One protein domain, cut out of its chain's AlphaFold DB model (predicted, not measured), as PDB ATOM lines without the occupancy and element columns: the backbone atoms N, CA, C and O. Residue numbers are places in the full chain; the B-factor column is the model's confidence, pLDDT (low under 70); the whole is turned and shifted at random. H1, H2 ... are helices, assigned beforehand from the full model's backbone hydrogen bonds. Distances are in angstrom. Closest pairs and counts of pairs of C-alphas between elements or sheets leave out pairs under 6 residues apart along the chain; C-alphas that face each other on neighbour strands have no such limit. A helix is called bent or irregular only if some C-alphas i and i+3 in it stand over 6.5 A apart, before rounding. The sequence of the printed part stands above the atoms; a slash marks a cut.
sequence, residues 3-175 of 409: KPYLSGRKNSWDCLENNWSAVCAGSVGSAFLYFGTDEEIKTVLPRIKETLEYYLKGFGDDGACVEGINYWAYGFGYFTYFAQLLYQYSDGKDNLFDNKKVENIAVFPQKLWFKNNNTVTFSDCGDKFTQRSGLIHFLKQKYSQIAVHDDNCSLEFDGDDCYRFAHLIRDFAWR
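Overview. This is residues 3 to 175 of the 409 residues of an uncharacterized protein of Firmicutes bacterium CAG:41 (UniProt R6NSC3). The longest helix, H4, runs through the middle of the domain, with H2 side by side with it and H3 on H2; these three form an up-and-down bundle, each running against the one before it in the chain. H5 and the steeply tilted pair H6 and H7 sit round H4 away from H2, short H1 is on H3 at one end, and the long loop of residues 113 to 132 lies at the end away from H1. The printed part has 173 residues, with seven named helices in the order H1 to H7 and no named strand, and its class is all helix, with 95 residues in these helices. It is compact, with a radius of gyration of the C-alphas of 15.9 A, yet elongated in outline, spanning 51 by 32 by 29 A.

Arrangement. H4, residues 69 to 89, has a kink of 26 degrees near residue 76. It touches H2, residues 19 to 35, at a shallow tilt of 28 degrees, the same way; the closest C-alphas are those of Asn 19 and Gly 75, 4.1 A apart. H3, residues 38 to 57, forms a helical hairpin with H2, at a shallow tilt of 17 degrees, opposite ways, with the C-alphas of Ala 25 and Ile 48 closest at 5.4 A. H3 and H4 are close but not clearly touching, with the C-alphas of Leu 52 and Phe 79 closest at 7.3 A. H1, residues 3 to 6, touches H3 at its residues 40 to 44 alone; the closest C-alphas are those of Leu 6 and Val 44, 6.5 A apart. H5, residues 100 to 112, forms a helical hairpin with H4, touching its residues 69 to 76 alone, at a tilt of 36 degrees, only just steep; the closest C-alphas are those of Ile 69 and Pro 109, 6.4 A apart. H6, residues 133 to 142, and H7, residues 165 to 174, touch at a steep tilt of 56 degrees, with the C-alphas of Gly 134 and Asp 171 closest at 3.7 A. Both are close to H4 but not clearly touching it: C-alpha 77 is 6.8 A from C-alpha 135 and 7.3 A from C-alpha 167, the closest pairs. Every O i to N i+4 pair is within hydrogen-bond range in H2 and H4, against 14 of 16 in H3, 5 of 9 in H5, and 5 of 6 in H6 and in H7; H1 is too short for such a pair.

Along the chain. H4 is 29.2 A long, from C-alpha 69 at (24.657, 32.248, 38.429) to C-alpha 89 at (41.286, 41.306, 60.709). H3 is 28.6 A long and irregular, with C-alphas 43 and 46 7.1 A apart, and it has a kink of 37 degrees near residue 45. H2 is 24.2 A long, and H5 is 19.7 A and irregular, with C-alphas 106 and 109 7.2 A apart. H6 measures 14.8 A, H7 13.8 A and H1 5.0 A; H7 ends at C-alpha 174 at (41.171, 28.264, 48.860).

Size, cuts and confidence. The C-alphas farthest apart, those of Glu 39 and Lys 115, are 50.9 A apart. The printed part has no cut. The links H1 to H2, H3 to H4, H5 to H6 and H6 to H7 are long, the last with 22 residues. The mean pLDDT of the printed part is 95.0, and no printed residue is under 70.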
ATOM      1  N   LYS A   3      42.094  57.758  48.918       84.94
ATOM      2  CA  LYS A   3      41.746  59.092  49.454       84.94
ATOM      3  C   LYS A   3      40.332  59.597  49.104       84.94
ATOM      4  O   LYS A   3      39.684  60.118  50.004       84.94
ATOM      5  N   PRO A   4      39.812  59.448  47.867       86.81
ATOM      6  CA  PRO A   4      38.449  59.887  47.555       86.81
ATOM      7  C   PRO A   4      37.366  59.152  48.356       86.81
ATOM      8  O   PRO A   4      36.326  59.730  48.651       86.81
ATOM      9  N   TYR A   5      37.592  57.883  48.714       90.88
ATOM     10  CA  TYR A   5      36.644  57.129  49.535       90.88
ATOM     11  C   TYR A   5      36.685  57.602  50.995       90.88
ATOM     12  O   TYR A   5      35.632  57.847  51.582       90.88
ATOM     13  N   LEU A   6      37.894  57.840  51.529       90.88
ATOM     14  CA  LEU A   6      38.108  58.434  52.859       90.88
ATOM     15  C   LEU A   6      37.478  59.821  52.997       90.88
ATOM     16  O   LEU A   6      36.938  60.146  54.046       90.88
ATOM     17  N   SER A   7      37.499  60.634  51.936       90.00
ATOM     18  CA  SER A   7      36.896  61.971  51.953       90.00
ATOM     19  C   SER A   7      35.361  61.960  51.895       90.00
ATOM     20  O   SER A   7      34.759  63.012  51.701       90.00
ATOM     21  N   GLY A   8      34.718  60.790  51.975       87.88
ATOM     22  CA  GLY A   8      33.261  60.667  51.972       87.88
ATOM     23  C   GLY A   8      32.604  60.894  50.607       87.88
ATOM     24  O   GLY A   8      31.403  61.149  50.549       87.88
ATOM     25  N   ARG A   9      33.350  60.803  49.492       90.06
ATOM     26  CA  ARG A   9      32.761  60.931  48.147       90.06
ATOM     27  C   ARG A   9      31.715  59.839  47.948       90.06
ATOM     28  O   ARG A   9      32.084  58.666  47.968       90.06
ATOM     29  N   LYS A  10      30.455  60.218  47.722       89.94
ATOM     30  CA  LYS A  10      29.367  59.291  47.379       89.94
ATOM     31  C   LYS A  10      29.567  58.707  45.983       89.94
ATOM     32  O   LYS A  10      29.983  59.422  45.068       89.94
ATOM     33  N   ASN A  11      29.266  57.425  45.832       92.38
ATOM     34  CA  ASN A  11      29.313  56.707  44.566       92.38
ATOM     35  C   ASN A  11      27.917  56.205  44.194       92.38
ATOM     36  O   ASN A  11      27.103  55.921  45.067       92.38
ATOM     37  N   SER A  12      27.655  56.048  42.896       93.00
ATOM     38  CA  SER A  12      26.373  55.526  42.402       93.00
ATOM     39  C   SER A  12      26.060  54.114  42.903       93.00
ATOM     40  O   SER A  12      24.894  53.759  42.995       93.00
ATOM     41  N   TRP A  13      27.085  53.331  43.247       94.62
ATOM     42  CA  TRP A  13      26.967  51.959  43.733       94.62
ATOM     43  C   TRP A  13      26.788  51.832  45.250       94.62
ATOM     44  O   TRP A  13      26.596  50.724  45.720       94.62
ATOM     45  N   ASP A  14      26.841  52.915  46.036       94.75
ATOM     46  CA  ASP A  14      26.786  52.800  47.508       94.75
ATOM     47  C   ASP A  14      25.467  52.187  48.020       94.75
ATOM     48  O   ASP A  14      25.454  51.592  49.098       94.75
ATOM     49  N   CYS A  15      24.380  52.354  47.257       96.31
ATOM     50  CA  CYS A  15      23.021  51.942  47.617       96.31
ATOM     51  C   CYS A  15      22.371  51.016  46.573       96.31
ATOM     52  O   CYS A  15      21.151  50.874  46.587       96.31
ATOM     53  N   LEU A  16      23.131  50.448  45.624       96.69
ATOM     54  CA  LEU A  16      22.533  49.536  44.642       96.69
ATOM     55  C   LEU A  16      22.184  48.200  45.303       96.69
ATOM     56  O   LEU A  16      22.935  47.677  46.124       96.69
ATOM     57  N   GLU A  17      21.064  47.615  44.908       96.94
ATOM     58  CA  GLU A  17      20.604  46.320  45.417       96.94
ATOM     59  C   GLU A  17      20.995  45.195  44.448       96.94
ATOM     60  O   GLU A  17      20.186  44.358  44.071       96.94
ATOM     61  N   ASN A  18      22.243  45.222  43.971       96.56
ATOM     62  CA  ASN A  18      22.764  44.276  42.984       96.56
ATOM     63  C   ASN A  18      24.280  44.068  43.123       96.56
ATOM     64  O   ASN A  18      24.938  44.691  43.967       96.56
ATOM     65  N   ASN A  19      24.849  43.201  42.280       97.00
ATOM     66  CA  ASN A  19      26.259  42.804  42.317       97.00
ATOM     67  C   ASN A  19      27.273  43.962  42.439       97.00
ATOM     68  O   ASN A  19      28.301  43.791  43.103       97.00
ATOM     69  N   TRP A  20      27.002  45.144  41.868       96.94
ATOM     70  CA  TRP A  20      27.940  46.273  41.885       96.94
ATOM     71  C   TRP A  20      28.284  46.744  43.298       96.94
ATOM     72  O   TRP A  20      29.444  47.068  43.566       96.94
ATOM     73  N   SER A  21      27.316  46.731  44.213       97.38
ATOM     74  CA  SER A  21      27.540  47.100  45.613       97.38
ATOM     75  C   SER A  21      28.562  46.181  46.276       97.38
ATOM     76  O   SER A  21      29.517  46.660  46.890       97.38
ATOM     77  N   ALA A  22      28.435  44.865  46.082       98.12
ATOM     78  CA  ALA A  22      29.387  43.896  46.617       98.12
ATOM     79  C   ALA A  22      30.764  43.994  45.961       98.12
ATOM     80  O   ALA A  22      31.780  43.989  46.658       98.12
ATOM     81  N   VAL A  23      30.815  44.116  44.632       97.81
ATOM     82  CA  VAL A  23      32.079  44.195  43.892       97.81
ATOM     83  C   VAL A  23      32.868  45.433  44.301       97.81
ATOM     84  O   VAL A  23      34.052  45.333  44.639       97.81
ATOM     85  N   CYS A  24      32.228  46.603  44.315       97.12
ATOM     86  CA  CYS A  24      32.897  47.855  44.638       97.12
ATOM     87  C   CYS A  24      33.242  47.966  46.125       97.12
ATOM     88  O   CYS A  24      34.409  48.203  46.451       97.12
ATOM     89  N   ALA A  25      32.278  47.757  47.030       97.38
ATOM     90  CA  ALA A  25      32.531  47.861  48.467       97.38
ATOM     91  C   ALA A  25      33.490  46.769  48.952       97.38
ATOM     92  O   ALA A  25      34.412  47.064  49.712       97.38
ATOM     93  N   GLY A  26      33.349  45.538  48.454       97.62
ATOM     94  CA  GLY A  26      34.249  44.435  48.776       97.62
ATOM     95  C   GLY A  26      35.680  44.697  48.305       97.62
ATOM     96  O   GLY A  26      36.628  44.466  49.059       97.62
ATOM     97  N   SER A  27      35.863  45.259  47.105       96.88
ATOM     98  CA  SER A  27      37.190  45.639  46.591       96.88
ATOM     99  C   SER A  27      37.824  46.773  47.395       96.88
ATOM    100  O   SER A  27      38.978  46.666  47.815       96.88
ATOM    101  N   VAL A  28      37.074  47.856  47.628       96.56
ATOM    102  CA  VAL A  28      37.552  49.019  48.389       96.56
ATOM    103  C   VAL A  28      37.873  48.615  49.824       96.56
ATOM    104  O   VAL A  28      38.962  48.915  50.312       96.56
ATOM    105  N   GLY A  29      36.974  47.883  50.478       97.12
ATOM    106  CA  GLY A  29      37.175  47.395  51.834       97.12
ATOM    107  C   GLY A  29      38.367  46.459  51.955       97.12
ATOM    108  O   GLY A  29      39.185  46.639  52.853       97.12
ATOM    109  N   SER A  30      38.543  45.534  51.009       97.38
ATOM    110  CA  SER A  30      39.725  44.667  50.980       97.38
ATOM    111  C   SER A  30      41.017  45.479  50.853       97.38
ATOM    112  O   SER A  30      41.992  45.190  51.538       97.38
ATOM    113  N   ALA A  31      41.033  46.527  50.021       96.94
ATOM    114  CA  ALA A  31      42.201  47.393  49.881       96.94
ATOM    115  C   ALA A  31      42.533  48.153  51.178       96.94
ATOM    116  O   ALA A  31      43.707  48.250  51.530       96.94
ATOM    117  N   PHE A  32      41.531  48.648  51.913       97.56
ATOM    118  CA  PHE A  32      41.762  49.254  53.229       97.56
ATOM    119  C   PHE A  32      42.295  48.247  54.247       97.56
ATOM    120  O   PHE A  32      43.230  48.579  54.963       97.56
ATOM    121  N   LEU A  33      41.772  47.018  54.278       96.94
ATOM    122  CA  LEU A  33      42.257  45.990  55.206       96.94
ATOM    123  C   LEU A  33      43.719  45.583  54.954       96.94
ATOM    124  O   LEU A  33      44.401  45.185  55.892       96.94
ATOM    125  N   TYR A  34      44.216  45.685  53.716       95.19
ATOM    126  CA  TYR A  34      45.623  45.398  53.407       95.19
ATOM    127  C   TYR A  34      46.565  46.596  53.567       95.19
ATOM    128  O   TYR A  34      47.737  46.397  53.885       95.19
ATOM    129  N   PHE A  35      46.104  47.815  53.272       95.44
ATOM    130  CA  PHE A  35      46.990  48.974  53.087       95.44
ATOM    131  C   PHE A  35      46.648  50.194  53.945       95.44
ATOM    132  O   PHE A  35      47.441  51.134  53.981       95.44
ATOM    133  N   GLY A  36      45.470  50.227  54.564       94.81
ATOM    134  CA  GLY A  36      45.025  51.342  55.395       94.81
ATOM    135  C   GLY A  36      45.606  51.282  56.804       94.81
ATOM    136  O   GLY A  36      46.008  50.224  57.286       94.81
ATOM    137  N   THR A  37      45.629  52.427  57.481       95.31
ATOM    138  CA  THR A  37      45.872  52.466  58.931       95.31
ATOM    139  C   THR A  37      44.626  52.026  59.704       95.31
ATOM    140  O   THR A  37      43.509  52.097  59.188       95.31
ATOM    141  N   ASP A  38      44.779  51.641  60.973       95.38
ATOM    142  CA  ASP A  38      43.639  51.296  61.838       95.38
ATOM    143  C   ASP A  38      42.585  52.411  61.916       95.38
ATOM    144  O   ASP A  38      41.390  52.132  62.018       95.38
ATOM    145  N   GLU A  39      43.016  53.676  61.894       96.00
ATOM    146  CA  GLU A  39      42.118  54.833  61.900       96.00
ATOM    147  C   GLU A  39      41.336  54.920  60.589       96.00
ATOM    148  O   GLU A  39      40.108  54.978  60.616       96.00
ATOM    149  N   GLU A  40      42.027  54.824  59.449       96.62
ATOM    150  CA  GLU A  40      41.395  54.834  58.129       96.62
ATOM    151  C   GLU A  40      40.393  53.686  57.983       96.62
ATOM    152  O   GLU A  40      39.265  53.920  57.547       96.62
ATOM    153  N   ILE A  41      40.765  52.469  58.398       97.00
ATOM    154  CA  ILE A  41      39.889  51.290  58.386       97.00
ATOM    155  C   ILE A  41      38.640  51.552  59.235       97.00
ATOM    156  O   ILE A  41      37.523  51.366  58.748       97.00
ATOM    157  N   LYS A  42      38.799  52.030  60.478       95.56
ATOM    158  CA  LYS A  42      37.667  52.354  61.367       95.56
ATOM    159  C   LYS A  42      36.748  53.418  60.771       95.56
ATOM    160  O   LYS A  42      35.535  53.317  60.941       95.56
ATOM    161  N   THR A  43      37.296  54.404  60.064       95.88
ATOM    162  CA  THR A  43      36.508  55.452  59.402       95.88
ATOM    163  C   THR A  43      35.641  54.899  58.271       95.88
ATOM    164  O   THR A  43      34.484  55.297  58.142       95.88
ATOM    165  N   VAL A  44      36.167  53.996  57.441       96.31
ATOM    166  CA  VAL A  44      35.471  53.549  56.218       96.31
ATOM    167  C   VAL A  44      34.596  52.316  56.411       96.31
ATOM    168  O   VAL A  44      33.649  52.114  55.650       96.31
ATOM    169  N   LEU A  45      34.897  51.486  57.413       96.75
ATOM    170  CA  LEU A  45      34.238  50.199  57.616       96.75
ATOM    171  C   LEU A  45      32.708  50.296  57.783       96.75
ATOM    172  O   LEU A  45      32.028  49.458  57.189       96.75
ATOM    173  N   PRO A  46      32.134  51.290  58.498       96.88
ATOM    174  CA  PRO A  46      30.681  51.432  58.594       96.88
ATOM    175  C   PRO A  46      30.010  51.610  57.229       96.88
ATOM    176  O   PRO A  46      29.032  50.929  56.941       96.88
ATOM    177  N   ARG A  47      30.583  52.453  56.360       96.75
ATOM    178  CA  ARG A  47      30.066  52.687  55.006       96.75
ATOM    179  C   ARG A  47      30.181  51.440  54.130       96.75
ATOM    180  O   ARG A  47      29.253  51.124  53.399       96.75
ATOM    181  N   ILE A  48      31.301  50.717  54.215       97.94
ATOM    182  CA  ILE A  48      31.477  49.458  53.472       97.94
ATOM    183  C   ILE A  48      30.414  48.445  53.901       97.94
ATOM    184  O   ILE A  48      29.760  47.865  53.042       97.94
ATOM    185  N   LYS A  49      30.221  48.254  55.215       98.00
ATOM    186  CA  LYS A  49      29.198  47.345  55.748       98.00
ATOM    187  C   LYS A  49      27.799  47.767  55.293       98.00
ATOM    188  O   LYS A  49      27.066  46.924  54.799       98.00
ATOM    189  N   GLU A  50      27.465  49.055  55.360       97.88
ATOM    190  CA  GLU A  50      26.180  49.580  54.877       97.88
ATOM    191  C   GLU A  50      25.943  49.284  53.387       97.88
ATOM    192  O   GLU A  50      24.875  48.799  53.020       97.88
ATOM    193  N   THR A  51      26.939  49.490  52.521       98.44
ATOM    194  CA  THR A  51      26.815  49.136  51.097       98.44
ATOM    195  C   THR A  51      26.648  47.629  50.878       98.44
ATOM    196  O   THR A  51      25.889  47.212  50.003       98.44
ATOM    197  N   LEU A  52      27.309  46.783  51.674       98.50
ATOM    198  CA  LEU A  52      27.102  45.333  51.600       98.50
ATOM    199  C   LEU A  52      25.717  44.913  52.112       98.50
ATOM    200  O   LEU A  52      25.158  43.957  51.585       98.50
ATOM    201  N   GLU A  53      25.120  45.641  53.057       98.19
ATOM    202  CA  GLU A  53      23.715  45.434  53.433       98.19
ATOM    203  C   GLU A  53      22.765  45.778  52.276       98.19
ATOM    204  O   GLU A  53      21.799  45.055  52.055       98.19
ATOM    205  N   TYR A  54      23.044  46.822  51.482       98.31
ATOM    206  CA  TYR A  54      22.284  47.083  50.249       98.31
ATOM    207  C   TYR A  54      22.413  45.946  49.234       98.31
ATOM    208  O   TYR A  54      21.407  45.517  48.676       98.31
ATOM    209  N   TYR A  55      23.611  45.384  49.054       98.50
ATOM    210  CA  TYR A  55      23.772  44.174  48.245       98.50
ATOM    211  C   TYR A  55      22.886  43.026  48.752       98.50
ATOM    212  O   TYR A  55      22.175  42.413  47.962       98.50
ATOM    213  N   LEU A  56      22.871  42.764  50.065       98.38
ATOM    214  CA  LEU A  56      22.037  41.711  50.649       98.38
ATOM    215  C   LEU A  56      20.530  41.997  50.535       98.38
ATOM    216  O   LEU A  56      19.751  41.046  50.505       98.38
ATOM    217  N   LYS A  57      20.091  43.263  50.457       97.38
ATOM    218  CA  LYS A  57      18.682  43.619  50.181       97.38
ATOM    219  C   LYS A  57      18.226  43.197  48.787       97.38
ATOM    220  O   LYS A  57      17.067  42.831  48.649       97.38
ATOM    221  N   GLY A  58      19.143  43.142  47.819       96.25
ATOM    222  CA  GLY A  58      18.872  42.663  46.459       96.25
ATOM    223  C   GLY A  58      18.501  41.182  46.349       96.25
ATOM    224  O   GLY A  58      18.113  40.724  45.281       96.25
ATOM    225  N   PHE A  59      18.617  40.421  47.440       97.94
ATOM    226  CA  PHE A  59      18.218  39.018  47.498       97.94
ATOM    227  C   PHE A  59      16.929  38.857  48.297       97.94
ATOM    228  O   PHE A  59      16.719  39.525  49.313       97.94
ATOM    229  N   GLY A  60      16.118  37.879  47.911       96.75
ATOM    230  CA  GLY A  60      15.097  37.318  48.786       96.75
ATOM    231  C   GLY A  60      15.693  36.580  49.987       96.75
ATOM    232  O   GLY A  60      16.895  36.300  50.039       96.75
ATOM    233  N   ASP A  61      14.850  36.221  50.955       96.75
ATOM    234  CA  ASP A  61      15.278  35.371  52.076       96.75
ATOM    235  C   ASP A  61      15.613  33.944  51.615       96.75
ATOM    236  O   ASP A  61      16.376  33.241  52.274       96.75
ATOM    237  N   ASP A  62      15.093  33.532  50.458       96.62
ATOM    238  CA  ASP A  62      15.417  32.278  49.776       96.62
ATOM    239  C   ASP A  62      16.815  32.259  49.117       96.62
ATOM    240  O   ASP A  62      17.289  31.197  48.716       96.62
ATOM    241  N   GLY A  63      17.504  33.404  49.061       97.69
ATOM    242  CA  GLY A  63      18.890  33.528  48.611       97.69
ATOM    243  C   GLY A  63      19.105  33.432  47.099       97.69
ATOM    244  O   GLY A  63      20.256  33.434  46.658       97.69
ATOM    245  N   ALA A  64      18.041  33.368  46.297       97.69
ATOM    246  CA  ALA A  64      18.175  33.307  44.847       97.69
ATOM    247  C   ALA A  64      18.788  34.591  44.274       97.69
ATOM    248  O   ALA A  64      18.377  35.703  44.605       97.69
ATOM    249  N   CYS A  65      19.780  34.433  43.395       97.69
ATOM    250  CA  CYS A  65      20.356  35.543  42.647       97.69
ATOM    251  C   CYS A  65      19.577  35.732  41.346       97.69
ATOM    252  O   CYS A  65      19.824  35.012  40.376       97.69
ATOM    253  N   VAL A  66      18.666  36.706  41.323       96.56
ATOM    254  CA  VAL A  66      17.841  37.022  40.140       96.56
ATOM    255  C   VAL A  66      18.674  37.464  38.928       96.56
ATOM    256  O   VAL A  66      18.242  37.322  37.792       96.56
ATOM    257  N   GLU A  67      19.915  37.910  39.149       96.25
ATOM    258  CA  GLU A  67      20.881  38.267  38.097       96.25
ATOM    259  C   GLU A  67      21.500  37.035  37.397       96.25
ATOM    260  O   GLU A  67      22.239  37.176  36.422       96.25
ATOM    261  N   GLY A  68      21.239  35.823  37.901       95.06
ATOM    262  CA  GLY A  68      21.777  34.566  37.380       95.06
ATOM    263  C   GLY A  68      23.091  34.122  38.037       95.06
ATOM    264  O   GLY A  68      23.741  34.846  38.798       95.06
ATOM    265  N   ILE A  69      23.516  32.888  37.745       94.25
ATOM    266  CA  ILE A  69      24.657  32.248  38.429       94.25
ATOM    267  C   ILE A  69      25.998  32.954  38.185       94.25
ATOM    268  O   ILE A  69      26.844  33.014  39.080       94.25
ATOM    269  N   ASN A  70      26.212  33.517  36.992       92.88
ATOM    270  CA  ASN A  70      27.455  34.226  36.689       92.88
ATOM    271  C   ASN A  70      27.583  35.507  37.527       92.88
ATOM    272  O   ASN A  70      28.666  35.795  38.042       92.88
ATOM    273  N   TYR A  71      26.480  36.234  37.726       95.62
ATOM    274  CA  TYR A  71      26.444  37.419  38.583       95.62
ATOM    275  C   TYR A  71      26.442  37.079  40.071       95.62
ATOM    276  O   TYR A  71      27.065  37.810  40.842       95.62
ATOM    277  N   TRP A  72      25.887  35.929  40.468       97.38
ATOM    278  CA  TRP A  72      26.123  35.372  41.801       97.38
ATOM    279  C   TRP A  72      27.622  35.181  42.050       97.38
ATOM    280  O   TRP A  72      28.154  35.703  43.026       97.38
ATOM    281  N   ALA A  73      28.338  34.499  41.149       95.50
ATOM    282  CA  ALA A  73      29.770  34.250  41.320       95.50
ATOM    283  C   ALA A  73      30.572  35.560  41.374       95.50
ATOM    284  O   ALA A  73      31.532  35.668  42.143       95.50
ATOM    285  N   TYR A  74      30.158  36.562  40.592       95.81
ATOM    286  CA  TYR A  74      30.770  37.884  40.577       95.81
ATOM    287  C   TYR A  74      30.495  38.656  41.878       95.81
ATOM    288  O   TYR A  74      31.418  38.886  42.657       95.81
ATOM    289  N   GLY A  75      29.239  38.994  42.173       97.69
ATOM    290  CA  GLY A  75      28.857  39.760  43.362       97.69
ATOM    291  C   GLY A  75      29.188  39.031  44.664       97.69
ATOM    292  O   GLY A  75      29.930  39.546  45.507       97.69
ATOM    293  N   PHE A  76      28.708  37.795  44.813       98.44
ATOM    294  CA  PHE A  76      28.873  37.028  46.048       98.44
ATOM    295  C   PHE A  76      30.326  36.610  46.279       98.44
ATOM    296  O   PHE A  76      30.764  36.515  47.427       98.44
ATOM    297  N   GLY A  77      31.106  36.437  45.207       98.12
ATOM    298  CA  GLY A  77      32.550  36.252  45.293       98.12
ATOM    299  C   GLY A  77      33.225  37.422  46.011       98.12
ATOM    300  O   GLY A  77      33.869  37.216  47.038       98.12
ATOM    301  N   TYR A  78      33.027  38.657  45.539       98.62
ATOM    302  CA  TYR A  78      33.634  39.843  46.162       98.62
ATOM    303  C   TYR A  78      33.102  40.130  47.573       98.62
ATOM    304  O   TYR A  78      33.893  40.511  48.442       98.62
ATOM    305  N   PHE A  79      31.813  39.872  47.835       98.75
ATOM    306  CA  PHE A  79      31.264  39.878  49.196       98.75
ATOM    307  C   PHE A  79      32.035  38.901  50.099       98.75
ATOM    308  O   PHE A  79      32.549  39.288  51.147       98.75
ATOM    309  N   THR A  80      32.188  37.649  49.656       98.75
ATOM    310  CA  THR A  80      32.863  36.577  50.405       98.75
ATOM    311  C   THR A  80      34.334  36.902  50.663       98.75
ATOM    312  O   THR A  80      34.851  36.656  51.753       98.75
ATOM    313  N   TYR A  81      35.026  37.481  49.679       98.31
ATOM    314  CA  TYR A  81      36.441  37.828  49.803       98.31
ATOM    315  C   TYR A  81      36.667  38.891  50.871       98.31
ATOM    316  O   TYR A  81      37.562  38.729  51.703       98.31
ATOM    317  N   PHE A  82      35.834  39.931  50.883       98.62
ATOM    318  CA  PHE A  82      35.877  40.947  51.924       98.62
ATOM    319  C   PHE A  82      35.457  40.389  53.287       98.62
ATOM    320  O   PHE A  82      36.169  40.594  54.265       98.62
ATOM    321  N   ALA A  83      34.351  39.642  53.353       98.69
ATOM    322  CA  ALA A  83      33.847  39.053  54.592       98.69
ATOM    323  C   ALA A  83      34.900  38.170  55.282       98.69
ATOM    324  O   ALA A  83      35.094  38.267  56.492       98.69
ATOM    325  N   GLN A  84      35.642  37.363  54.516       98.44
ATOM    326  CA  GLN A  84      36.729  36.547  55.057       98.44
ATOM    327  C   GLN A  84      37.909  37.389  55.557       98.44
ATOM    328  O   GLN A  84      38.470  37.069  56.604       98.44
ATOM    329  N   LEU A  85      38.284  38.458  54.847       98.25
ATOM    330  CA  LEU A  85      39.352  39.356  55.299       98.25
ATOM    331  C   LEU A  85      38.960  40.108  56.570       98.25
ATOM    332  O   LEU A  85      39.764  40.210  57.491       98.25
ATOM    333  N   LEU A  86      37.719  40.584  56.648       98.56
ATOM    334  CA  LEU A  86      37.191  41.255  57.830       98.56
ATOM    335  C   LEU A  86      37.134  40.307  59.036       98.56
ATOM    336  O   LEU A  86      37.530  40.687  60.139       98.56
ATOM    337  N   TYR A  87      36.702  39.062  58.823       98.44
ATOM    338  CA  TYR A  87      36.713  38.031  59.859       98.44
ATOM    339  C   TYR A  87      38.128  37.807  60.408       98.44
ATOM    340  O   TYR A  87      38.311  37.740  61.617       98.44
ATOM    341  N   GLN A  88      39.141  37.746  59.539       97.44
ATOM    342  CA  GLN A  88      40.540  37.603  59.956       97.44
ATOM    343  C   GLN A  88      41.067  38.844  60.681       97.44
ATOM    344  O   GLN A  88      41.653  38.715  61.747       97.44
ATOM    345  N   TYR A  89      40.836  40.036  60.129       97.44
ATOM    346  CA  TYR A  89      41.286  41.306  60.709       97.44
ATOM    347  C   TYR A  89      40.705  41.556  62.107       97.44
ATOM    348  O   TYR A  89      41.358  42.131  62.971       97.44
ATOM    349  N   SER A  90      39.462  41.134  62.329       96.81
ATOM    350  CA  SER A  90      38.742  41.349  63.586       96.81
ATOM    351  C   SER A  90      38.938  40.235  64.622       96.81
ATOM    352  O   SER A  90      38.245  40.245  65.643       96.81
ATOM    353  N   ASP A  91      39.826  39.265  64.371       96.94
ATOM    354  CA  ASP A  91      39.973  38.037  65.167       96.94
ATOM    355  C   ASP A  91      38.628  37.317  65.392       96.94
ATOM    356  O   ASP A  91      38.300  36.849  66.483       96.94
ATOM    357  N   GLY A  92      37.802  37.278  64.345       96.69
ATOM    358  CA  GLY A  92      36.504  36.613  64.318       96.69
ATOM    359  C   GLY A  92      35.340  37.391  64.934       96.69
ATOM    360  O   GLY A  92      34.222  36.879  64.921       96.69
ATOM    361  N   LYS A  93      35.560  38.610  65.448       96.69
ATOM    362  CA  LYS A  93      34.494  39.435  66.054       96.69
ATOM    363  C   LYS A  93      33.466  39.915  65.032       96.69
ATOM    364  O   LYS A  93      32.283  39.964  65.342       96.69
ATOM    365  N   ASP A  94      33.913  40.256  63.826       96.44
ATOM    366  CA  ASP A  94      33.046  40.632  62.713       96.44
ATOM    367  C   ASP A  94      32.883  39.443  61.758       96.44
ATOM    368  O   ASP A  94      33.669  39.252  60.828       96.44
ATOM    369  N   ASN A  95      31.848  38.631  61.988       97.62
ATOM    370  CA  ASN A  95      31.561  37.448  61.180       97.62
ATOM    371  C   ASN A  95      30.313  37.626  60.308       97.62
ATOM    372  O   ASN A  95      29.212  37.261  60.705       97.62
ATOM    373  N   LEU A  96      30.496  38.121  59.081       98.06
ATOM    374  CA  LEU A  96      29.387  38.286  58.127       98.06
ATOM    375  C   LEU A  96      28.815  36.953  57.607       98.06
ATOM    376  O   LEU A  96      27.752  36.946  56.995       98.06
ATOM    377  N   PHE A  97      29.504  35.829  57.833       98.25
ATOM    378  CA  PHE A  97      29.023  34.502  57.433       98.25
ATOM    379  C   PHE A  97      28.015  33.906  58.419       98.25
ATOM    380  O   PHE A  97      27.309  32.968  58.047       98.25
ATOM    381  N   ASP A  98      27.943  34.435  59.646       96.62
ATOM    382  CA  ASP A  98      26.942  34.061  60.651       96.62
ATOM    383  C   ASP A  98      25.618  34.789  60.381       96.62
ATOM    384  O   ASP A  98      25.142  35.628  61.143       96.62
ATOM    385  N   ASN A  99      25.071  34.534  59.195       97.19
ATOM    386  CA  ASN A  99      23.842  35.130  58.710       97.19
ATOM    387  C   ASN A  99      23.118  34.111  57.828       97.19
ATOM    388  O   ASN A  99      23.656  33.642  56.821       97.19
ATOM    389  N   LYS A 100      21.873  33.783  58.191       97.62
ATOM    390  CA  LYS A 100      21.087  32.767  57.485       97.62
ATOM    391  C   LYS A 100      20.820  33.130  56.023       97.62
ATOM    392  O   LYS A 100      20.841  32.256  55.163       97.62
ATOM    393  N   LYS A 101      20.624  34.415  55.726       97.94
ATOM    394  CA  LYS A 101      20.444  34.896  54.355       97.94
ATOM    395  C   LYS A 101      21.712  34.683  53.527       97.94
ATOM    396  O   LYS A 101      21.632  34.210  52.402       97.94
ATOM    397  N   VAL A 102      22.885  34.942  54.109       98.62
ATOM    398  CA  VAL A 102      24.187  34.694  53.461       98.62
ATOM    399  C   VAL A 102      24.407  33.201  53.203       98.62
ATOM    400  O   VAL A 102      24.888  32.843  52.131       98.62
ATOM    401  N   GLU A 103      24.008  32.323  54.130       98.56
ATOM    402  CA  GLU A 103      24.014  30.872  53.895       98.56
ATOM    403  C   GLU A 103      23.103  30.492  52.717       98.56
ATOM    404  O   GLU A 103      23.534  29.765  51.826       98.56
ATOM    405  N   ASN A 104      21.868  31.001  52.677       98.44
ATOM    406  CA  ASN A 104      20.929  30.694  51.595       98.44
ATOM    407  C   ASN A 104      21.469  31.169  50.232       98.44
ATOM    408  O   ASN A 104      21.444  30.405  49.268       98.44
ATOM    409  N   ILE A 105      22.057  32.372  50.175       98.69
ATOM    410  CA  ILE A 105      22.736  32.880  48.971       98.69
ATOM    411  C   ILE A 105      23.899  31.964  48.582       98.69
ATOM    412  O   ILE A 105      24.067  31.652  47.407       98.69
ATOM    413  N   ALA A 106      24.702  31.496  49.541       98.44
ATOM    414  CA  ALA A 106      25.816  30.596  49.255       98.44
ATOM    415  C   ALA A 106      25.360  29.254  48.654       98.44
ATOM    416  O   ALA A 106      26.042  28.713  47.784       98.44
ATOM    417  N   VAL A 107      24.230  28.718  49.123       97.19
ATOM    418  CA  VAL A 107      23.692  27.409  48.714       97.19
ATOM    419  C   VAL A 107      22.964  27.467  47.370       97.19
ATOM    420  O   VAL A 107      22.938  26.465  46.659       97.19
ATOM    421  N   PHE A 108      22.423  28.622  46.982       97.50
ATOM    422  CA  PHE A 108      21.621  28.790  45.766       97.50
ATOM    423  C   PHE A 108      22.187  28.120  44.492       97.50
ATOM    424  O   PHE A 108      21.446  27.360  43.864       97.50
ATOM    425  N   PRO A 109      23.474  28.282  44.112       95.44
ATOM    426  CA  PRO A 109      23.999  27.686  42.879       95.44
ATOM    427  C   PRO A 109      23.904  26.161  42.831       95.44
ATOM    428  O   PRO A 109      23.824  25.595  41.748       95.44
ATOM    429  N   GLN A 110      23.871  25.485  43.986       93.75
ATOM    430  CA  GLN A 110      23.725  24.027  44.051       93.75
ATOM    431  C   GLN A 110      22.401  23.559  43.423       93.75
ATOM    432  O   GLN A 110      22.281  22.416  42.997       93.75
ATOM    433  N   LYS A 111      21.403  24.450  43.343       95.31
ATOM    434  CA  LYS A 111      20.087  24.175  42.755       95.31
ATOM    435  C   LYS A 111      20.045  24.406  41.244       95.31
ATOM    436  O   LYS A 111      19.045  24.087  40.609       95.31
ATOM    437  N   LEU A 112      21.117  24.939  40.659       95.38
ATOM    438  CA  LEU A 112      21.182  25.313  39.245       95.38
ATOM    439  C   LEU A 112      22.039  24.357  38.405       95.38
ATOM    440  O   LEU A 112      22.285  24.646  37.235       95.38
ATOM    441  N   TRP A 113      22.539  23.264  38.982       94.44
ATOM    442  CA  TRP A 113      23.366  22.311  38.254       94.44
ATOM    443  C   TRP A 113      22.511  21.214  37.626       94.44
ATOM    444  O   TRP A 113      21.830  20.460  38.324       94.44
ATOM    445  N   PHE A 114      22.556  21.150  36.298       95.00
ATOM    446  CA  PHE A 114      21.862  20.161  35.488       95.00
ATOM    447  C   PHE A 114      22.852  19.226  34.779       95.00
ATOM    448  O   PHE A 114      24.056  19.505  34.700       95.00
ATOM    449  N   LYS A 115      22.345  18.118  34.227       92.62
ATOM    450  CA  LYS A 115      23.117  17.152  33.434       92.62
ATOM    451  C   LYS A 115      23.894  17.853  32.312       92.62
ATOM    452  O   LYS A 115      23.480  18.885  31.780       92.62
ATOM    453  N   ASN A 116      25.053  17.293  31.953       91.31
ATOM    454  CA  ASN A 116      25.978  17.849  30.951       91.31
ATOM    455  C   ASN A 116      26.408  19.304  31.233       91.31
ATOM    456  O   ASN A 116      26.667  20.086  30.305       91.31
ATOM    457  N   ASN A 117      26.465  19.673  32.520       91.94
ATOM    458  CA  ASN A 117      26.743  21.024  33.010       91.94
ATOM    459  C   ASN A 117      25.818  22.086  32.408       91.94
ATOM    460  O   ASN A 117      26.216  23.240  32.253       91.94
ATOM    461  N   ASN A 118      24.590  21.723  32.040       94.25
ATOM    462  CA  ASN A 118      23.572  22.722  31.754       94.25
ATOM    463  C   ASN A 118      23.203  23.463  33.050       94.25
ATOM    464  O   ASN A 118      23.534  23.037  34.161       94.25
ATOM    465  N   THR A 119      22.536  24.601  32.906       95.69
ATOM    466  CA  THR A 119      22.084  25.402  34.042       95.69
ATOM    467  C   THR A 119      20.814  26.161  33.696       95.69
ATOM    468  O   THR A 119      20.364  26.142  32.551       95.69
ATOM    469  N   VAL A 120      20.242  26.821  34.695       96.44
ATOM    470  CA  VAL A 120      19.175  27.800  34.504       96.44
ATOM    471  C   VAL A 120      19.787  29.065  33.905       96.44
ATOM    472  O   VAL A 120      20.692  29.654  34.499       96.44
ATOM    473  N   THR A 121      19.309  29.476  32.732       95.69
ATOM    474  CA  THR A 121      19.900  30.586  31.965       95.69
ATOM    475  C   THR A 121      19.139  31.903  32.075       95.69
ATOM    476  O   THR A 121      19.453  32.815  31.326       95.69
ATOM    477  N   PHE A 122      18.206  32.037  33.024       96.38
ATOM    478  CA  PHE A 122      17.486  33.295  33.250       96.38
ATOM    479  C   PHE A 122      18.431  34.483  33.446       96.38
ATOM    480  O   PHE A 122      19.506  34.338  34.049       96.38
ATOM    481  N   SER A 123      17.977  35.660  33.008       95.06
ATOM    482  CA  SER A 123      18.744  36.909  33.053       95.06
ATOM    483  C   SER A 123      20.031  36.809  32.222       95.06
ATOM    484  O   SER A 123      20.170  35.961  31.341       95.06
ATOM    485  N   ASP A 124      21.009  37.685  32.453       94.31
ATOM    486  CA  ASP A 124      22.271  37.667  31.706       94.31
ATOM    487  C   ASP A 124      23.227  36.509  32.109       94.31
ATOM    488  O   ASP A 124      24.405  36.710  32.427       94.31
ATOM    489  N   CYS A 125      22.731  35.274  32.068       91.81
ATOM    490  CA  CYS A 125      23.458  34.049  32.369       91.81
ATOM    491  C   CYS A 125      24.147  33.462  31.120       91.81
ATOM    492  O   CYS A 125      23.750  33.706  29.978       91.81
ATOM    493  N   GLY A 126      25.219  32.698  31.336       88.88
ATOM    494  CA  GLY A 126      25.875  31.894  30.305       88.88
ATOM    495  C   GLY A 126      25.242  30.508  30.138       88.88
ATOM    496  O   GLY A 126      24.499  30.029  30.985       88.88
ATOM    497  N   ASP A 127      25.597  29.818  29.053       85.75
ATOM    498  CA  ASP A 127      24.968  28.551  28.649       85.75
ATOM    499  C   ASP A 127      25.254  27.333  29.538       85.75
ATOM    500  O   ASP A 127      24.592  26.296  29.381       85.75
ATOM    501  N   LYS A 128      26.276  27.421  30.391       91.00
ATOM    502  CA  LYS A 128      26.810  26.304  31.169       91.00
ATOM    503  C   LYS A 128      26.960  26.678  32.633       91.00
ATOM    504  O   LYS A 128      27.340  27.797  32.970       91.00
ATOM    505  N   PHE A 129      26.715  25.694  33.491       92.19
ATOM    506  CA  PHE A 129      27.037  25.763  34.903       92.19
ATOM    507  C   PHE A 129      28.557  25.848  35.057       92.19
ATOM    508  O   PHE A 129      29.276  24.890  34.768       92.19
ATOM    509  N   THR A 130      29.037  27.001  35.514       89.62
ATOM    510  CA  THR A 130      30.451  27.225  35.819       89.62
ATOM    511  C   THR A 130      30.604  27.715  37.247       89.62
ATOM    512  O   THR A 130      29.961  28.692  37.636       89.62
ATOM    513  N   GLN A 131      31.500  27.097  38.009       90.00
ATOM    514  CA  GLN A 131      31.806  27.491  39.380       90.00
ATOM    515  C   GLN A 131      33.243  28.001  39.526       90.00
ATOM    516  O   GLN A 131      34.163  27.570  38.831       90.00
ATOM    517  N   ARG A 132      33.461  28.898  40.492       93.38
ATOM    518  CA  ARG A 132      34.808  29.280  40.938       93.38
ATOM    519  C   ARG A 132      35.272  28.269  41.981       93.38
ATOM    520  O   ARG A 132      34.714  28.222  43.081       93.38
ATOM    521  N   SER A 133      36.253  27.437  41.625       92.75
ATOM    522  CA  SER A 133      36.678  26.289  42.436       92.75
ATOM    523  C   SER A 133      37.010  26.698  43.873       92.75
ATOM    524  O   SER A 133      36.464  26.135  44.825       92.75
ATOM    525  N   GLY A 134      37.815  27.746  44.066       95.38
ATOM    526  CA  GLY A 134      38.218  28.173  45.408       95.38
ATOM    527  C   GLY A 134      37.065  28.743  46.223       95.38
ATOM    528  O   GLY A 134      36.999  28.506  47.429       95.38
ATOM    529  N   LEU A 135      36.128  29.450  45.578       96.81
ATOM    530  CA  LEU A 135      34.937  29.976  46.248       96.81
ATOM    531  C   LEU A 135      34.082  28.836  46.812       96.81
ATOM    532  O   LEU A 135      33.760  28.854  47.996       96.81
ATOM    533  N   ILE A 136      33.781  27.813  46.011       96.44
ATOM    534  CA  ILE A 136      32.968  26.670  46.454       96.44
ATOM    535  C   ILE A 136      33.675  25.863  47.552       96.44
ATOM    536  O   ILE A 136      33.053  25.512  48.554       96.44
ATOM    537  N   HIS A 137      34.989  25.642  47.442       96.19
ATOM    538  CA  HIS A 137      35.764  24.958  48.486       96.19
ATOM    539  C   HIS A 137      35.807  25.740  49.805       96.19
ATOM    540  O   HIS A 137      35.801  25.145  50.888       96.19
ATOM    541  N   PHE A 138      35.855  27.072  49.739       97.50
ATOM    542  CA  PHE A 138      35.755  27.923  50.918       97.50
ATOM    543  C   PHE A 138      34.358  27.841  51.542       97.50
ATOM    544  O   PHE A 138      34.238  27.597  52.742       97.50
ATOM    545  N   LEU A 139      33.303  27.969  50.732       97.69
ATOM    546  CA  LEU A 139      31.921  27.902  51.207       97.69
ATOM    547  C   LEU A 139      31.582  26.528  51.799       97.69
ATOM    548  O   LEU A 139      30.896  26.476  52.815       97.69
ATOM    549  N   LYS A 140      32.144  25.427  51.275       96.31
ATOM    550  CA  LYS A 140      32.014  24.082  51.869       96.31
ATOM    551  C   LYS A 140      32.486  24.007  53.319       96.31
ATOM    552  O   LYS A 140      31.921  23.261  54.113       96.31
ATOM    553  N   GLN A 141      33.526  24.761  53.669       94.94
ATOM    554  CA  GLN A 141      34.046  24.809  55.039       94.94
ATOM    555  C   GLN A 141      33.152  25.638  55.971       94.94
ATOM    556  O   GLN A 141      33.261  25.503  57.188       94.94
ATOM    557  N   LYS A 142      32.291  26.500  55.417       95.88
ATOM    558  CA  LYS A 142      31.359  27.348  56.173       95.88
ATOM    559  C   LYS A 142      29.978  26.717  56.307       95.88
ATOM    560  O   LYS A 142      29.393  26.777  57.382       95.88
ATOM    561  N   TYR A 143      29.488  26.091  55.243       97.19
ATOM    562  CA  TYR A 143      28.120  25.603  55.139       97.19
ATOM    563  C   TYR A 143      28.120  24.142  54.681       97.19
ATOM    564  O   TYR A 143      28.586  23.807  53.591       97.19
ATOM    565  N   SER A 144      27.580  23.254  55.518       94.19
ATOM    566  CA  SER A 144      27.600  21.801  55.289       94.19
ATOM    567  C   SER A 144      26.846  21.372  54.025       94.19
ATOM    568  O   SER A 144      27.247  20.385  53.402       94.19
ATOM    569  N   GLN A 145      25.818  22.139  53.645       94.50
ATOM    570  CA  GLN A 145      24.934  21.930  52.490       94.50
ATOM    571  C   GLN A 145      25.619  22.124  51.133       94.50
ATOM    572  O   GLN A 145      25.128  21.625  50.128       94.50
ATOM    573  N   ILE A 146      26.740  22.846  51.084       95.56
ATOM    574  CA  ILE A 146      27.477  23.041  49.833       95.56
ATOM    575  C   ILE A 146      28.076  21.703  49.417       95.56
ATOM    576  O   ILE A 146      28.708  21.028  50.230       95.56
ATOM    577  N   ALA A 147      27.921  21.319  48.161       93.62
ATOM    578  CA  ALA A 147      28.697  20.261  47.548       93.62
ATOM    579  C   ALA A 147      29.834  20.868  46.722       93.62
ATOM    580  O   ALA A 147      29.753  21.984  46.208       93.62
ATOM    581  N   VAL A 148      30.937  20.131  46.635       93.81
ATOM    582  CA  VAL A 148      31.989  20.436  45.669       93.81
ATOM    583  C   VAL A 148      31.701  19.577  44.452       93.81
ATOM    584  O   VAL A 148      31.739  18.354  44.553       93.81
ATOM    585  N   HIS A 149      31.374  20.199  43.329       90.44
ATOM    586  CA  HIS A 149      31.168  19.479  42.077       90.44
ATOM    587  C   HIS A 149      32.497  19.093  41.429       90.44
ATOM    588  O   HIS A 149      33.542  19.665  41.752       90.44
ATOM    589  N   ASP A 150      32.428  18.138  40.510       87.12
ATOM    590  CA  ASP A 150      33.540  17.718  39.666       87.12
ATOM    591  C   ASP A 150      34.225  18.893  38.932       87.12
ATOM    592  O   ASP A 150      33.604  19.908  38.608       87.12
ATOM    593  N   ASP A 151      35.527  18.762  38.657       87.44
ATOM    594  CA  ASP A 151      36.318  19.834  38.041       87.44
ATOM    595  C   ASP A 151      35.826  20.200  36.626       87.44
ATOM    596  O   ASP A 151      36.061  21.327  36.196       87.44
ATOM    597  N   ASN A 152      35.075  19.326  35.939       87.75
ATOM    598  CA  ASN A 152      34.504  19.604  34.614       87.75
ATOM    599  C   ASN A 152      33.532  20.798  34.576       87.75
ATOM    600  O   ASN A 152      33.197  21.275  33.492       87.75
ATOM    601  N   CYS A 153      33.040  21.273  35.724       88.31
ATOM    602  CA  CYS A 153      32.247  22.500  35.807       88.31
ATOM    603  C   CYS A 153      32.997  23.676  36.456       88.31
ATOM    604  O   CYS A 153      32.413  24.736  36.692       88.31
ATOM    605  N   SER A 154      34.285  23.520  36.765       90.00
ATOM    606  CA  SER A 154      35.106  24.611  37.286       90.00
ATOM    607  C   SER A 154      35.567  25.524  36.155       90.00
ATOM    608  O   SER A 154      35.939  25.068  35.079       90.00
ATOM    609  N   LEU A 155      35.563  26.832  36.411       90.19
ATOM    610  CA  LEU A 155      36.110  27.801  35.470       90.19
ATOM    611  C   LEU A 155      37.624  27.586  35.318       90.19
ATOM    612  O   LEU A 155      38.351  27.577  36.316       90.19
ATOM    613  N   GLU A 156      38.085  27.432  34.079       89.25
ATOM    614  CA  GLU A 156      39.510  27.339  33.756       89.25
ATOM    615  C   GLU A 156      40.225  28.685  33.960       89.25
ATOM    616  O   GLU A 156      39.601  29.728  34.182       89.25
ATOM    617  N   PHE A 157      41.559  28.668  33.898       87.00
ATOM    618  CA  PHE A 157      42.392  29.852  34.128       87.00
ATOM    619  C   PHE A 157      42.042  31.026  33.196       87.00
ATOM    620  O   PHE A 157      42.034  32.175  33.636       87.00
ATOM    621  N   ASP A 158      41.736  30.732  31.934       87.50
ATOM    622  CA  ASP A 158      41.357  31.666  30.871       87.50
ATOM    623  C   ASP A 158      39.836  31.781  30.669       87.50
ATOM    624  O   ASP A 158      39.385  32.474  29.760       87.50
ATOM    625  N   GLY A 159      39.025  31.164  31.538       85.75
ATOM    626  CA  GLY A 159      37.561  31.233  31.461       85.75
ATOM    627  C   GLY A 159      36.960  32.573  31.914       85.75
ATOM    628  O   GLY A 159      35.765  32.809  31.738       85.75
ATOM    629  N   ASP A 160      37.763  33.459  32.511       88.25
ATOM    630  CA  ASP A 160      37.393  34.842  32.820       88.25
ATOM    631  C   ASP A 160      38.116  35.790  31.857       88.25
ATOM    632  O   ASP A 160      39.306  36.046  32.026       88.25
ATOM    633  N   ASP A 161      37.386  36.371  30.898       86.12
ATOM    634  CA  ASP A 161      37.946  37.284  29.887       86.12
ATOM    635  C   ASP A 161      38.659  38.509  30.489       86.12
ATOM    636  O   ASP A 161      39.499  39.135  29.842       86.12
ATOM    637  N   CYS A 162      38.331  38.883  31.732       90.19
ATOM    638  CA  CYS A 162      38.972  39.991  32.437       90.19
ATOM    639  C   CYS A 162      40.126  39.546  33.347       90.19
ATOM    640  O   CYS A 162      40.724  40.403  34.001       90.19
ATOM    641  N   TYR A 163      40.409  38.241  33.443       90.94
ATOM    642  CA  TYR A 163      41.446  37.651  34.298       90.94
ATOM    643  C   TYR A 163      41.454  38.255  35.709       90.94
ATOM    644  O   TYR A 163      42.493  38.675  36.232       90.94
ATOM    645  N   ARG A 164      40.272  38.373  36.334       92.94
ATOM    646  CA  ARG A 164      40.123  39.112  37.593       92.94
ATOM    647  C   ARG A 164      40.963  38.459  38.687       92.94
ATOM    648  O   ARG A 164      40.631  37.395  39.214       92.94
ATOM    649  N   PHE A 165      42.030  39.155  39.073       93.00
ATOM    650  CA  PHE A 165      43.042  38.641  39.992       93.00
ATOM    651  C   PHE A 165      42.463  38.158  41.327       93.00
ATOM    652  O   PHE A 165      42.891  37.126  41.837       93.00
ATOM    653  N   ALA A 166      41.466  38.868  41.871       93.88
ATOM    654  CA  ALA A 166      40.841  38.522  43.146       93.88
ATOM    655  C   ALA A 166      40.202  37.129  43.123       93.88
ATOM    656  O   ALA A 166      40.353  36.382  44.086       93.88
ATOM    657  N   HIS A 167      39.540  36.756  42.028       94.25
ATOM    658  CA  HIS A 167      38.998  35.414  41.913       94.25
ATOM    659  C   HIS A 167      40.110  34.382  41.664       94.25
ATOM    660  O   HIS A 167      40.158  33.377  42.366       94.25
ATOM    661  N   LEU A 168      41.052  34.651  40.748       93.81
ATOM    662  CA  LEU A 168      42.134  33.712  40.400       93.81
ATOM    663  C   LEU A 168      42.996  33.317  41.609       93.81
ATOM    664  O   LEU A 168      43.244  32.135  41.847       93.81
ATOM    665  N   ILE A 169      43.420  34.292  42.423       94.31
ATOM    666  CA  ILE A 169      44.230  34.000  43.612       94.31
ATOM    667  C   ILE A 169      43.448  33.184  44.646       94.31
ATOM    668  O   ILE A 169      44.038  32.414  45.402       94.31
ATOM    669  N   ARG A 170      42.121  33.337  44.696       95.50
ATOM    670  CA  ARG A 170      41.239  32.605  45.612       95.50
ATOM    671  C   ARG A 170      40.951  31.200  45.103       95.50
ATOM    672  O   ARG A 170      40.989  30.277  45.908       95.50
ATOM    673  N   ASP A 171      40.778  31.024  43.797       94.00
ATOM    674  CA  ASP A 171      40.698  29.707  43.161       94.00
ATOM    675  C   ASP A 171      41.927  28.858  43.470       94.00
ATOM    676  O   ASP A 171      41.792  27.691  43.826       94.00
ATOM    677  N   PHE A 172      43.112  29.466  43.454       92.62
ATOM    678  CA  PHE A 172      44.337  28.795  43.872       92.62
ATOM    679  C   PHE A 172      44.412  28.575  45.395       92.62
ATOM    680  O   PHE A 172      44.618  27.455  45.855       92.62
ATOM    681  N   ALA A 173      44.257  29.635  46.196       95.25
ATOM    682  CA  ALA A 173      44.576  29.593  47.626       95.25
ATOM    683  C   ALA A 173      43.532  28.873  48.494       95.25
ATOM    684  O   ALA A 173      43.857  28.406  49.587       95.25
ATOM    685  N   TRP A 174      42.266  28.839  48.069       96.06
ATOM    686  CA  TRP A 174      41.171  28.264  48.860       96.06
ATOM    687  C   TRP A 174      40.817  26.837  48.470       96.06
ATOM    688  O   TRP A 174      40.145  26.148  49.245       96.06
ATOM    689  N   ARG A 175      41.300  26.368  47.316       92.94
ATOM    690  CA  ARG A 175      41.132  24.982  46.899       92.94
ATOM    691  C   ARG A 175      41.797  24.041  47.901       92.94
ATOM    692  O   ARG A 175      42.865  24.316  48.450       92.94
TER     693      ARG A 175